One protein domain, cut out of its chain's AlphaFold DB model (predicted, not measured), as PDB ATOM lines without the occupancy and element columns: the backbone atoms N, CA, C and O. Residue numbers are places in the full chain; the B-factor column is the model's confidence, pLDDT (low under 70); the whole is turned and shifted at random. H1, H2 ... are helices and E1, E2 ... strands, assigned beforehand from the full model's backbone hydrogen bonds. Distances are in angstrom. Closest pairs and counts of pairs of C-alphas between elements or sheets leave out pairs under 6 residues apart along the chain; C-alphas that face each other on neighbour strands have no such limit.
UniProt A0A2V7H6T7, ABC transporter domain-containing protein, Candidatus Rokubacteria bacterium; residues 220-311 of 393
ATOM      1  N   PRO A 220      59.716 118.387  96.889       68.81
ATOM      2  CA  PRO A 220      60.561 117.208  96.909       68.81
ATOM      3  C   PRO A 220      60.426 116.466  95.581       68.81
ATOM      4  O   PRO A 220      59.330 116.372  95.021       68.81
ATOM      5  N   ASP A 221      61.534 115.918  95.088       72.50
ATOM      6  CA  ASP A 221      61.494 115.047  93.920       72.50
ATOM      7  C   ASP A 221      60.547 113.876  94.207       72.50
ATOM      8  O   ASP A 221      60.650 113.196  95.235       72.50
ATOM      9  N   ALA A 222      59.582 113.655  93.315       67.38
ATOM     10  CA  ALA A 222      58.614 112.595  93.532       67.38
ATOM     11  C   ALA A 222      59.275 111.223  93.378       67.38
ATOM     12  O   ALA A 222      60.186 111.010  92.572       67.38
ATOM     13  N   THR A 223      58.761 110.269  94.141       68.75
ATOM     14  CA  THR A 223      59.102 108.855  94.011       68.75
ATOM     15  C   THR A 223      57.968 108.192  93.233       68.75
ATOM     16  O   THR A 223      56.844 108.159  93.725       68.75
ATOM     17  N   LEU A 224      58.230 107.723  92.006       65.19
ATOM     18  CA  LEU A 224      57.177 107.145  91.150       65.19
ATOM     19  C   LEU A 224      56.681 105.799  91.700       65.19
ATOM     20  O   LEU A 224      55.498 105.484  91.654       65.19
ATOM     21  N   VAL A 225      57.625 105.015  92.217       70.31
ATOM     22  CA  VAL A 225      57.467 103.694  92.832       70.31
ATOM     23  C   VAL A 225      58.474 103.645  93.980       70.31
ATOM     24  O   VAL A 225      59.567 104.192  93.795       70.31
ATOM     25  N   PRO A 226      58.171 103.030  95.143       66.19
ATOM     26  CA  PRO A 226      59.140 102.908  96.230       66.19
ATOM     27  C   PRO A 226      60.519 102.459  95.712       66.19
ATOM     28  O   PRO A 226      60.643 101.394  95.116       66.19
ATOM     29  N   GLY A 227      61.539 103.308  95.882       66.06
ATOM     30  CA  GLY A 227      62.915 103.055  95.423       66.06
ATOM     31  C   GLY A 227      63.335 103.715  94.098       66.06
ATOM     32  O   GLY A 227      64.532 103.791  93.834       66.06
ATOM     33  N   VAL A 228      62.411 104.256  93.292       74.75
ATOM     34  CA  VAL A 228      62.735 104.978  92.043       74.75
ATOM     35  C   VAL A 228      62.517 106.481  92.221       74.75
ATOM     36  O   VAL A 228      61.403 106.993  92.087       74.75
ATOM     37  N   LEU A 229      63.608 107.189  92.518       76.25
ATOM     38  CA  LEU A 229      63.638 108.646  92.658       76.25
ATOM     39  C   LEU A 229      63.678 109.337  91.289       76.25
ATOM     40  O   LEU A 229      64.502 108.997  90.436       76.25
ATOM     41  N   ILE A 230      62.821 110.341  91.092       80.31
ATOM     42  CA  ILE A 230      62.796 111.185  89.888       80.31
ATOM     43  C   ILE A 230      63.566 112.486  90.161       80.31
ATOM     44  O   ILE A 230      63.007 113.577  90.194       80.31
ATOM     45  N   ASP A 231      64.867 112.353  90.371       80.75
ATOM     46  CA  ASP A 231      65.788 113.427  90.758       80.75
ATOM     47  C   ASP A 231      66.503 114.068  89.555       80.75
ATOM     48  O   ASP A 231      66.679 115.282  89.471       80.75
ATOM     49  N   THR A 232      66.889 113.255  88.573       86.00
ATOM     50  CA  THR A 232      67.684 113.711  87.423       86.00
ATOM     51  C   THR A 232      66.829 114.283  86.281       86.00
ATOM     52  O   THR A 232      65.736 113.773  86.013       86.00
ATOM     53  N   PRO A 233      67.337 115.278  85.516       86.44
ATOM     54  CA  PRO A 233      66.639 115.828  84.347       86.44
ATOM     55  C   PRO A 233      66.230 114.759  83.328       86.44
ATOM     56  O   PRO A 233      65.147 114.825  82.752       86.44
ATOM     57  N   LEU A 234      67.069 113.733  83.154       89.19
ATOM     58  CA  LEU A 234      66.798 112.618  82.251       89.19
ATOM     59  C   LEU A 234      65.603 111.771  82.723       89.19
ATOM     60  O   LEU A 234      64.730 111.441  81.924       89.19
ATOM     61  N   ARG A 235      65.507 111.461  84.024       87.25
ATOM     62  CA  ARG A 235      64.351 110.741  84.588       87.25
ATOM     63  C   ARG A 235      63.071 111.574  84.505       87.25
ATOM     64  O   ARG A 235      62.024 111.032  84.163       87.25
ATOM     65  N   LYS A 236      63.162 112.889  84.744       87.19
ATOM     66  CA  LYS A 236      62.043 113.834  84.567       87.19
ATOM     67  C   LYS A 236      61.565 113.869  83.109       87.19
ATOM     68  O   LYS A 236      60.362 113.839  82.865       87.19
ATOM     69  N   TYR A 237      62.484 113.850  82.143       89.69
ATOM     70  CA  TYR A 237      62.153 113.745  80.718       89.69
ATOM     71  C   TYR A 237      61.404 112.444  80.390       89.69
ATOM     72  O   TYR A 237      60.332 112.493  79.789       89.69
ATOM     73  N   TYR A 238      61.918 111.288  80.823       90.62
ATOM     74  CA  TYR A 238      61.255 110.005  80.568       90.62
ATOM     75  C   TYR A 238      59.885 109.900  81.241       90.62
ATOM     76  O   TYR A 238      58.974 109.335  80.644       90.62
ATOM     77  N   LEU A 239      59.701 110.489  82.427       89.31
ATOM     78  CA  LEU A 239      58.388 110.583  83.068       89.31
ATOM     79  C   LEU A 239      57.380 111.313  82.171       89.31
ATOM     80  O   LEU A 239      56.295 110.793  81.912       89.31
ATOM     81  N   VAL A 240      57.747 112.500  81.675       91.06
ATOM     82  CA  VAL A 240      56.894 113.294  80.778       91.06
ATOM     83  C   VAL A 240      56.623 112.534  79.481       91.06
ATOM     84  O   VAL A 240      55.490 112.526  79.009       91.06
ATOM     85  N   LEU A 241      57.630 111.856  78.922       92.81
ATOM     86  CA  LEU A 241      57.491 111.080  77.691       92.81
ATOM     87  C   LEU A 241      56.544 109.883  77.861       92.81
ATOM     88  O   LEU A 241      55.674 109.666  77.019       92.81
ATOM     89  N   VAL A 242      56.683 109.125  78.953       93.06
ATOM     90  CA  VAL A 242      55.791 108.002  79.282       93.06
ATOM     91  C   VAL A 242      54.371 108.503  79.502       93.06
ATOM     92  O   VAL A 242      53.430 107.928  78.960       93.06
ATOM     93  N   TYR A 243      54.208 109.603  80.239       93.62
ATOM     94  CA  TYR A 243      52.903 110.216  80.448       93.62
ATOM     95  C   TYR A 243      52.279 110.698  79.127       93.62
ATOM     96  O   TYR A 243      51.111 110.415  78.877       93.62
ATOM     97  N   LEU A 244      53.047 111.345  78.244       94.31
ATOM     98  CA  LEU A 244      52.580 111.765  76.922       94.31
ATOM     99  C   LEU A 244      52.120 110.565  76.082       94.31
ATOM    100  O   LEU A 244      51.047 110.609  75.481       94.31
ATOM    101  N   ALA A 245      52.906 109.486  76.059       95.56
ATOM    102  CA  ALA A 245      52.562 108.260  75.344       95.56
ATOM    103  C   ALA A 245      51.294 107.603  75.916       95.56
ATOM    104  O   ALA A 245      50.409 107.213  75.151       95.56
ATOM    105  N   ALA A 246      51.175 107.531  77.244       95.62
ATOM    106  CA  ALA A 246      50.002 107.000  77.930       95.62
ATOM    107  C   ALA A 246      48.756 107.855  77.657       95.62
ATOM    108  O   ALA A 246      47.739 107.320  77.225       95.62
ATOM    109  N   ALA A 247      48.845 109.178  77.808       95.00
ATOM    110  CA  ALA A 247      47.754 110.106  77.524       95.00
ATOM    111  C   ALA A 247      47.305 110.015  76.058       95.00
ATOM    112  O   ALA A 247      46.107 109.942  75.780       95.00
ATOM    113  N   TYR A 248      48.250 109.943  75.114       95.06
ATOM    114  CA  TYR A 248      47.942 109.743  73.698       95.06
ATOM    115  C   TYR A 248      47.230 108.407  73.452       95.06
ATOM    116  O   TYR A 248      46.213 108.373  72.757       95.06
ATOM    117  N   ALA A 249      47.723 107.311  74.037       95.62
ATOM    118  CA  ALA A 249      47.104 105.994  73.919       95.62
ATOM    119  C   ALA A 249      45.686 105.978  74.513       95.62
ATOM    120  O   ALA A 249      44.758 105.526  73.842       95.62
ATOM    121  N   THR A 250      45.493 106.540  75.709       95.25
ATOM    122  CA  THR A 250      44.180 106.687  76.353       95.25
ATOM    123  C   THR A 250      43.229 107.485  75.471       95.25
ATOM    124  O   THR A 250      42.135 107.009  75.175       95.25
ATOM    125  N   CYS A 251      43.645 108.649  74.968       94.00
ATOM    126  CA  CYS A 251      42.834 109.442  74.046       94.00
ATOM    127  C   CYS A 251      42.493 108.664  72.770       94.00
ATOM    128  O   CYS A 251      41.352 108.699  72.314       94.00
ATOM    129  N   ARG A 252      43.449 107.917  72.207       94.56
ATOM    130  CA  ARG A 252      43.241 107.105  71.002       94.56
ATOM    131  C   ARG A 252      42.231 105.986  71.234       94.56
ATOM    132  O   ARG A 252      41.389 105.765  70.368       94.56
ATOM    133  N   VAL A 253      42.274 105.322  72.387       95.31
ATOM    134  CA  VAL A 253      41.295 104.295  72.776       95.31
ATOM    135  C   VAL A 253      39.916 104.917  73.010       95.31
ATOM    136  O   VAL A 253      38.932 104.443  72.450       95.31
ATOM    137  N   VAL A 254      39.834 106.015  73.768       94.69
ATOM    138  CA  VAL A 254      38.566 106.698  74.076       94.69
ATOM    139  C   VAL A 254      37.889 107.210  72.804       94.69
ATOM    140  O   VAL A 254      36.703 106.957  72.603       94.69
ATOM    141  N   VAL A 255      38.631 107.868  71.911       92.00
ATOM    142  CA  VAL A 255      38.092 108.401  70.648       92.00
ATOM    143  C   VAL A 255      37.688 107.284  69.680       92.00
ATOM    144  O   VAL A 255      36.698 107.431  68.966       92.00
ATOM    145  N   ALA A 256      38.417 106.162  69.660       92.88
ATOM    146  CA  ALA A 256      38.074 105.011  68.822       92.88
ATOM    147  C   ALA A 256      36.894 104.184  69.369       92.88
ATOM    148  O   ALA A 256      36.261 103.449  68.613       92.88
ATOM    149  N   SER A 257      36.592 104.293  70.664       96.31
ATOM    150  CA  SER A 257      35.496 103.563  71.305       96.31
ATOM    151  C   SER A 257      34.109 104.064  70.874       96.31
ATOM    152  O   SER A 257      33.956 105.158  70.322       96.31
ATOM    153  N   HIS A 258      33.060 103.295  71.205       95.56
ATOM    154  CA  HIS A 258      31.669 103.726  71.015       95.56
ATOM    155  C   HIS A 258      31.394 105.086  71.676       95.56
ATOM    156  O   HIS A 258      30.752 105.943  71.073       95.56
ATOM    157  N   PHE A 259      31.957 105.324  72.866       96.06
ATOM    158  CA  PHE A 259      31.847 106.602  73.566       96.06
ATOM    159  C   PHE A 259      32.379 107.770  72.721       96.06
ATOM    160  O   PHE A 259      31.709 108.793  72.577       96.06
ATOM    161  N   GLY A 260      33.542 107.593  72.089       94.00
ATOM    162  CA  GLY A 260      34.123 108.581  71.180       94.00
ATOM    163  C   GLY A 260      33.276 108.821  69.930       94.00
ATOM    164  O   GLY A 260      33.087 109.967  69.526       94.00
ATOM    165  N   ARG A 261      32.694 107.767  69.343       94.56
ATOM    166  CA  ARG A 261      31.793 107.893  68.181       94.56
ATOM    167  C   ARG A 261      30.522 108.672  68.519       94.56
ATOM    168  O   ARG A 261      30.111 109.516  67.725       94.56
ATOM    169  N   VAL A 262      29.944 108.446  69.699       96.19
ATOM    170  CA  VAL A 262      28.791 109.220  70.186       96.19
ATOM    171  C   VAL A 262      29.176 110.683  70.417       96.19
ATOM    172  O   VAL A 262      28.421 111.569  70.035       96.19
ATOM    173  N   LEU A 263      30.370 110.971  70.948       94.81
ATOM    174  CA  LEU A 263      30.859 112.351  71.074       94.81
ATOM    175  C   LEU A 263      31.029 113.056  69.722       94.81
ATOM    176  O   LEU A 263      30.708 114.237  69.615       94.81
ATOM    177  N   VAL A 264      31.502 112.348  68.691       92.75
ATOM    178  CA  VAL A 264      31.560 112.895  67.324       92.75
ATOM    179  C   VAL A 264      30.150 113.202  66.813       92.75
ATOM    180  O   VAL A 264      29.927 114.298  66.311       92.75
ATOM    181  N   ALA A 265      29.187 112.300  67.019       94.38
ATOM    182  CA  ALA A 265      27.793 112.539  66.640       94.38
ATOM    183  C   ALA A 265      27.181 113.744  67.381       94.38
ATOM    184  O   ALA A 265      26.537 114.581  66.756       94.38
ATOM    185  N   ILE A 266      27.437 113.878  68.688       95.44
ATOM    186  CA  ILE A 266      27.016 115.035  69.496       95.44
ATOM    187  C   ILE A 266      27.645 116.330  68.965       95.44
ATOM    188  O   ILE A 266      26.969 117.353  68.913       95.44
ATOM    189  N   ARG A 267      28.928 116.299  68.573       92.62
ATOM    190  CA  ARG A 267      29.633 117.455  67.999       92.62
ATOM    191  C   ARG A 267      29.041 117.883  66.654       92.62
ATOM    192  O   ARG A 267      29.027 119.076  66.375       92.62
ATOM    193  N   GLU A 268      28.616 116.936  65.819       94.50
ATOM    194  CA  GLU A 268      28.019 117.232  64.511       94.50
ATOM    195  C   GLU A 268      26.574 117.727  64.626       94.50
ATOM    196  O   GLU A 268      26.207 118.698  63.969       94.50
ATOM    197  N   ASN A 269      25.750 117.066  65.445       96.25
ATOM    198  CA  ASN A 269      24.368 117.468  65.684       96.25
ATOM    199  C   ASN A 269      23.867 116.938  67.038       96.25
ATOM    200  O   ASN A 269      23.475 115.775  67.182       96.25
ATOM    201  N   GLU A 270      23.866 117.820  68.035       96.75
ATOM    202  CA  GLU A 270      23.481 117.491  69.406       96.75
ATOM    203  C   GLU A 270      22.017 117.052  69.525       96.75
ATOM    204  O   GLU A 270      21.726 116.072  70.216       96.75
ATOM    205  N   ASP A 271      21.106 117.731  68.831       96.50
ATOM    206  CA  ASP A 271      19.676 117.426  68.892       96.50
ATOM    207  C   ASP A 271      19.386 116.052  68.291       96.50
ATOM    208  O   ASP A 271      18.677 115.244  68.893       96.50
ATOM    209  N   ARG A 272      20.021 115.716  67.162       95.88
ATOM    210  CA  ARG A 272      19.918 114.381  66.557       95.88
ATOM    211  C   ARG A 272      20.397 113.292  67.515       95.88
ATOM    212  O   ARG A 272      19.747 112.255  67.623       95.88
ATOM    213  N   ALA A 273      21.500 113.516  68.231       95.88
ATOM    214  CA  ALA A 273      21.988 112.563  69.227       95.88
ATOM    215  C   ALA A 273      20.991 112.370  70.388       95.88
ATOM    216  O   ALA A 273      20.815 111.243  70.854       95.88
ATOM    217  N   ARG A 274      20.290 113.434  70.814       95.81
ATOM    218  CA  ARG A 274      19.210 113.339  71.817       95.81
ATOM    219  C   ARG A 274      18.015 112.542  71.297       95.81
ATOM    220  O   ARG A 274      17.522 111.682  72.021       95.81
ATOM    221  N   PHE A 275      17.589 112.766  70.052       96.50
ATOM    222  CA  PHE A 275      16.492 112.004  69.435       96.50
ATOM    223  C   PHE A 275      16.819 110.518  69.233       96.50
ATOM    224  O   PHE A 275      15.915 109.690  69.244       96.50
ATOM    225  N   LEU A 276      18.103 110.162  69.118       95.38
ATOM    226  CA  LEU A 276      18.572 108.770  69.125       95.38
ATOM    227  C   LEU A 276      18.575 108.129  70.529       95.38
ATOM    228  O   LEU A 276      18.929 106.961  70.663       95.38
ATOM    229  N   GLY A 277      18.202 108.873  71.577       94.88
ATOM    230  CA  GLY A 277      18.112 108.383  72.955       94.88
ATOM    231  C   GLY A 277      19.393 108.536  73.783       94.88
ATOM    232  O   GLY A 277      19.447 108.068  74.922       94.88
ATOM    233  N   TYR A 278      20.435 109.200  73.268       96.19
ATOM    234  CA  TYR A 278      21.661 109.420  74.037       96.19
ATOM    235  C   TYR A 278      21.501 110.559  75.052       96.19
ATOM    236  O   TYR A 278      21.113 111.680  74.721       96.19
ATOM    237  N   ASN A 279      21.897 110.309  76.306       96.56
ATOM    238  CA  ASN A 279      21.973 111.354  77.328       96.56
ATOM    239  C   ASN A 279      23.215 112.231  77.108       96.56
ATOM    240  O   ASN A 279      24.278 111.983  77.681       96.56
ATOM    241  N   VAL A 280      23.072 113.268  76.283       95.50
ATOM    242  CA  VAL A 280      24.172 114.167  75.900       95.50
ATOM    243  C   VAL A 280      24.915 114.744  77.105       95.50
ATOM    244  O   VAL A 280      26.144 114.809  77.087       95.50
ATOM    245  N   GLN A 281      24.196 115.108  78.170       96.06
ATOM    246  CA  GLN A 281      24.800 115.693  79.366       96.06
ATOM    247  C   GLN A 281      25.829 114.744  79.995       96.06
ATOM    248  O   GLN A 281      26.940 115.167  80.308       96.06
ATOM    249  N   ARG A 282      25.509 113.448  80.112       95.31
ATOM    250  CA  ARG A 282      26.436 112.444  80.663       95.31
ATOM    251  C   ARG A 282      27.675 112.250  79.789       95.31
ATOM    252  O   ARG A 282      28.772 112.138  80.327       95.31
ATOM    253  N   TYR A 283      27.525 112.254  78.464       96.38
ATOM    254  CA  TYR A 283      28.666 112.138  77.547       96.38
ATOM    255  C   TYR A 283      29.583 113.366  77.616       96.38
ATOM    256  O   TYR A 283      30.800 113.211  77.711       96.38
ATOM    257  N   LYS A 284      29.016 114.582  77.653       96.19
ATOM    258  CA  LYS A 284      29.787 115.823  77.840       96.19
ATOM    259  C   LYS A 284      30.501 115.852  79.192       96.19
ATOM    260  O   LYS A 284      31.677 116.199  79.247       96.19
ATOM    261  N   MET A 285      29.825 115.437  80.267       96.38
ATOM    262  CA  MET A 285      30.440 115.312  81.592       96.38
ATOM    263  C   MET A 285      31.581 114.292  81.589       96.38
ATOM    264  O   MET A 285      32.655 114.597  82.093       96.38
ATOM    265  N   GLY A 286      31.391 113.120  80.976       96.25
ATOM    266  CA  GLY A 286      32.440 112.106  80.851       96.25
ATOM    267  C   GLY A 286      33.656 112.618  80.076       96.25
ATOM    268  O   GLY A 286      34.786 112.444  80.525       96.25
ATOM    269  N   ALA A 287      33.436 113.319  78.959       94.50
ATOM    270  CA  ALA A 287      34.513 113.952  78.198       94.50
ATOM    271  C   ALA A 287      35.263 114.983  79.054       94.50
ATOM    272  O   ALA A 287      36.489 114.947  79.125       94.50
ATOM    273  N   CYS A 288      34.528 115.838  79.771       95.94
ATOM    274  CA  CYS A 288      35.097 116.821  80.687       95.94
ATOM    275  C   CYS A 288      35.923 116.164  81.803       95.94
ATOM    276  O   CYS A 288      37.011 116.640  82.106       95.94
ATOM    277  N   MET A 289      35.440 115.069  82.400       97.06
ATOM    278  CA  MET A 289      36.144 114.345  83.463       97.06
ATOM    279  C   MET A 289      37.438 113.698  82.960       97.06
ATOM    280  O   MET A 289      38.467 113.819  83.616       97.06
ATOM    281  N   ILE A 290      37.409 113.053  81.788       94.69
ATOM    282  CA  ILE A 290      38.602 112.441  81.182       94.69
ATOM    283  C   ILE A 290      39.635 113.520  80.849       94.69
ATOM    284  O   ILE A 290      40.807 113.376  81.196       94.69
ATOM    285  N   SER A 291      39.211 114.622  80.223       93.06
ATOM    286  CA  SER A 291      40.092 115.755  79.936       93.06
ATOM    287  C   SER A 291      40.668 116.362  81.215       93.06
ATOM    288  O   SER A 291      41.875 116.551  81.290       93.06
ATOM    289  N   ALA A 292      39.845 116.600  82.240       94.50
ATOM    290  CA  ALA A 292      40.291 117.149  83.518       94.50
ATOM    291  C   ALA A 292      41.280 116.224  84.240       94.50
ATOM    292  O   ALA A 292      42.261 116.708  84.796       94.50
ATOM    293  N   LEU A 293      41.067 114.904  84.195       95.50
ATOM    294  CA  LEU A 293      41.994 113.926  84.762       95.50
ATOM    295  C   LEU A 293      43.348 113.978  84.050       95.50
ATOM    296  O   LEU A 293      44.381 114.081  84.708       95.50
ATOM    297  N   LEU A 294      43.348 113.934  82.714       93.50
ATOM    298  CA  LEU A 294      44.580 114.015  81.934       93.50
ATOM    299  C   LEU A 294      45.289 115.342  82.221       93.50
ATOM    300  O   LEU A 294      46.402 115.327  82.736       93.50
ATOM    301  N   THR A 295      44.631 116.479  82.003       90.69
ATOM    302  CA  THR A 295      45.210 117.805  82.254       90.69
ATOM    303  C   THR A 295      45.683 117.972  83.699       90.69
ATOM    304  O   THR A 295      46.754 118.530  83.912       90.69
ATOM    305  N   GLY A 296      44.955 117.444  84.686       91.75
ATOM    306  CA  GLY A 296      45.338 117.490  86.098       91.75
ATOM    307  C   GLY A 296      46.634 116.734  86.394       91.75
ATOM    308  O   GLY A 296      47.511 117.268  87.069       91.75
ATOM    309  N   VAL A 297      46.809 115.532  85.833       91.62
ATOM    310  CA  VAL A 297      48.070 114.778  85.961       91.62
ATOM    311  C   VAL A 297      49.214 115.503  85.245       91.62
ATOM    312  O   VAL A 297      50.302 115.622  85.801       91.62
ATOM    313  N   GLY A 298      48.970 116.049  84.048       89.69
ATOM    314  CA  GLY A 298      49.963 116.852  83.327       89.69
ATOM    315  C   GLY A 298      50.390 118.098  84.113       89.69
ATOM    316  O   GLY A 298      51.581 118.384  84.233       89.69
ATOM    317  N   GLY A 299      49.423 118.785  84.724       87.75
ATOM    318  CA  GLY A 299      49.647 119.918  85.616       87.75
ATOM    319  C   GLY A 299      50.426 119.540  86.875       87.75
ATOM    320  O   GLY A 299      51.307 120.288  87.275       87.75
ATOM    321  N   ALA A 300      50.187 118.363  87.462       85.94
ATOM    322  CA  ALA A 300      50.943 117.880  88.622       85.94
ATOM    323  C   ALA A 300      52.415 117.560  88.288       85.94
ATOM    324  O   ALA A 300      53.302 117.782  89.111       85.94
ATOM    325  N   ILE A 301      52.690 117.084  87.068       86.88
ATOM    326  CA  ILE A 301      54.055 116.804  86.594       86.88
ATOM    327  C   ILE A 301      54.845 118.105  86.354       86.88
ATOM    328  O   ILE A 301      56.070 118.122  86.501       86.88
ATOM    329  N   TYR A 302      54.178 119.210  86.010       84.44
ATOM    330  CA  TYR A 302      54.850 120.459  85.644       84.44
ATOM    331  C   TYR A 302      55.710 121.057  86.784       84.44
ATOM    332  O   TYR A 302      56.909 121.258  86.560       84.44
ATOM    333  N   PRO A 303      55.207 121.264  88.021       81.44
ATOM    334  CA  PRO A 303      56.035 121.714  89.140       81.44
ATOM    335  C   PRO A 303      57.149 120.742  89.522       81.44
ATOM    336  O   PRO A 303      58.203 121.183  89.968       81.44
ATOM    337  N   MET A 304      56.972 119.432  89.317       79.00
ATOM    338  CA  MET A 304      58.036 118.446  89.562       79.00
ATOM    339  C   MET A 304      59.226 118.636  88.612       79.00
ATOM    340  O   MET A 304      60.383 118.410  88.986       79.00
ATOM    341  N   ARG A 305      58.952 119.074  87.376       81.12
ATOM    342  CA  ARG A 305      59.987 119.442  86.404       81.12
ATOM    343  C   ARG A 305      60.754 120.682  86.862       81.12
ATOM    344  O   ARG A 305      61.979 120.689  86.779       81.12
ATOM    345  N   SER A 306      60.035 121.695  87.339       76.38
ATOM    346  CA  SER A 306      60.587 123.016  87.669       76.38
ATOM    347  C   SER A 306      61.061 123.154  89.126       76.38
ATOM    348  O   SER A 306      61.669 124.162  89.464       76.38
ATOM    349  N   ALA A 307      60.777 122.166  89.986       78.56
ATOM    350  CA  ALA A 307      60.961 122.188  91.449       78.56
ATOM    351  C   ALA A 307      60.308 123.395  92.161       78.56
ATOM    352  O   ALA A 307      60.655 123.737  93.296       78.56
ATOM    353  N   PHE A 308      59.359 124.040  91.482       79.31
ATOM    354  CA  PHE A 308      58.778 125.316  91.865       79.31
ATOM    355  C   PHE A 308      57.379 125.451  91.256       79.31
ATOM    356  O   PHE A 308      57.192 125.166  90.069       79.31
ATOM    357  N   ALA A 309      56.401 125.855  92.067       82.50
ATOM    358  CA  ALA A 309      55.033 126.131  91.633       82.50
ATOM    359  C   ALA A 309      54.696 127.601  91.899       82.50
ATOM    360  O   ALA A 309      54.459 127.966  93.049       82.50
ATOM    361  N   THR A 310      54.660 128.424  90.848       82.69
ATOM    362  CA  THR A 310      54.309 129.848  90.945       82.69
ATOM    363  C   THR A 310      52.802 130.076  90.805       82.69
ATOM    364  O   THR A 310      52.126 129.311  90.109       82.69
ATOM    365  N   PRO A 311      52.258 131.156  91.400       76.56
ATOM    366  CA  PRO A 311      50.870 131.567  91.184       76.56
ATOM    367  C   PRO A 311      50.541 131.880  89.717       76.56
ATOM    368  O   PRO A 311      49.396 131.702  89.306       76.56
TER     369      PRO A 311
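This is residues 220 to 311 of the 393 residues of the protein "ABC transporter domain-containing protein" of Candidatus Rokubacteria bacterium (UniProt A0A2V7H6T7). Two long helices, H1 and H4, run side by side in opposite ways, joined at one end by a small head of two short helices, H2 and H3. The short strand E1 lies near the other end. The 92 printed residues, mostly helix, hold E1, H1, H2, H3, H4 in order, are only just loose, close to extended (radius of gyration of the C-alphas 18.0 A), and span 54 by 29 by 21 A.

Start at E1, residues 223 to 225, which pairs with no named strand and is apart from H1, residues 233 to 256. H4, residues 280 to 306, touches H1 with residues 294 to 305 alone, at 9 degrees, a shallow tilt; C-alphas 236 and 305 are closest, 6.2 A. Every O i to N i+4 pair is within hydrogen-bond range in H1; in H4, 21 of 23.

Find C-alpha 233 at (66.639, 115.828, 84.347); H1 runs 34.3 A. H4 runs 39.3 A to C-alpha 306 at (60.587, 123.016, 87.669).

The printed part has no cut. Residues 220, 222 to 224 and 226 to 227 are under 70 in pLDDT.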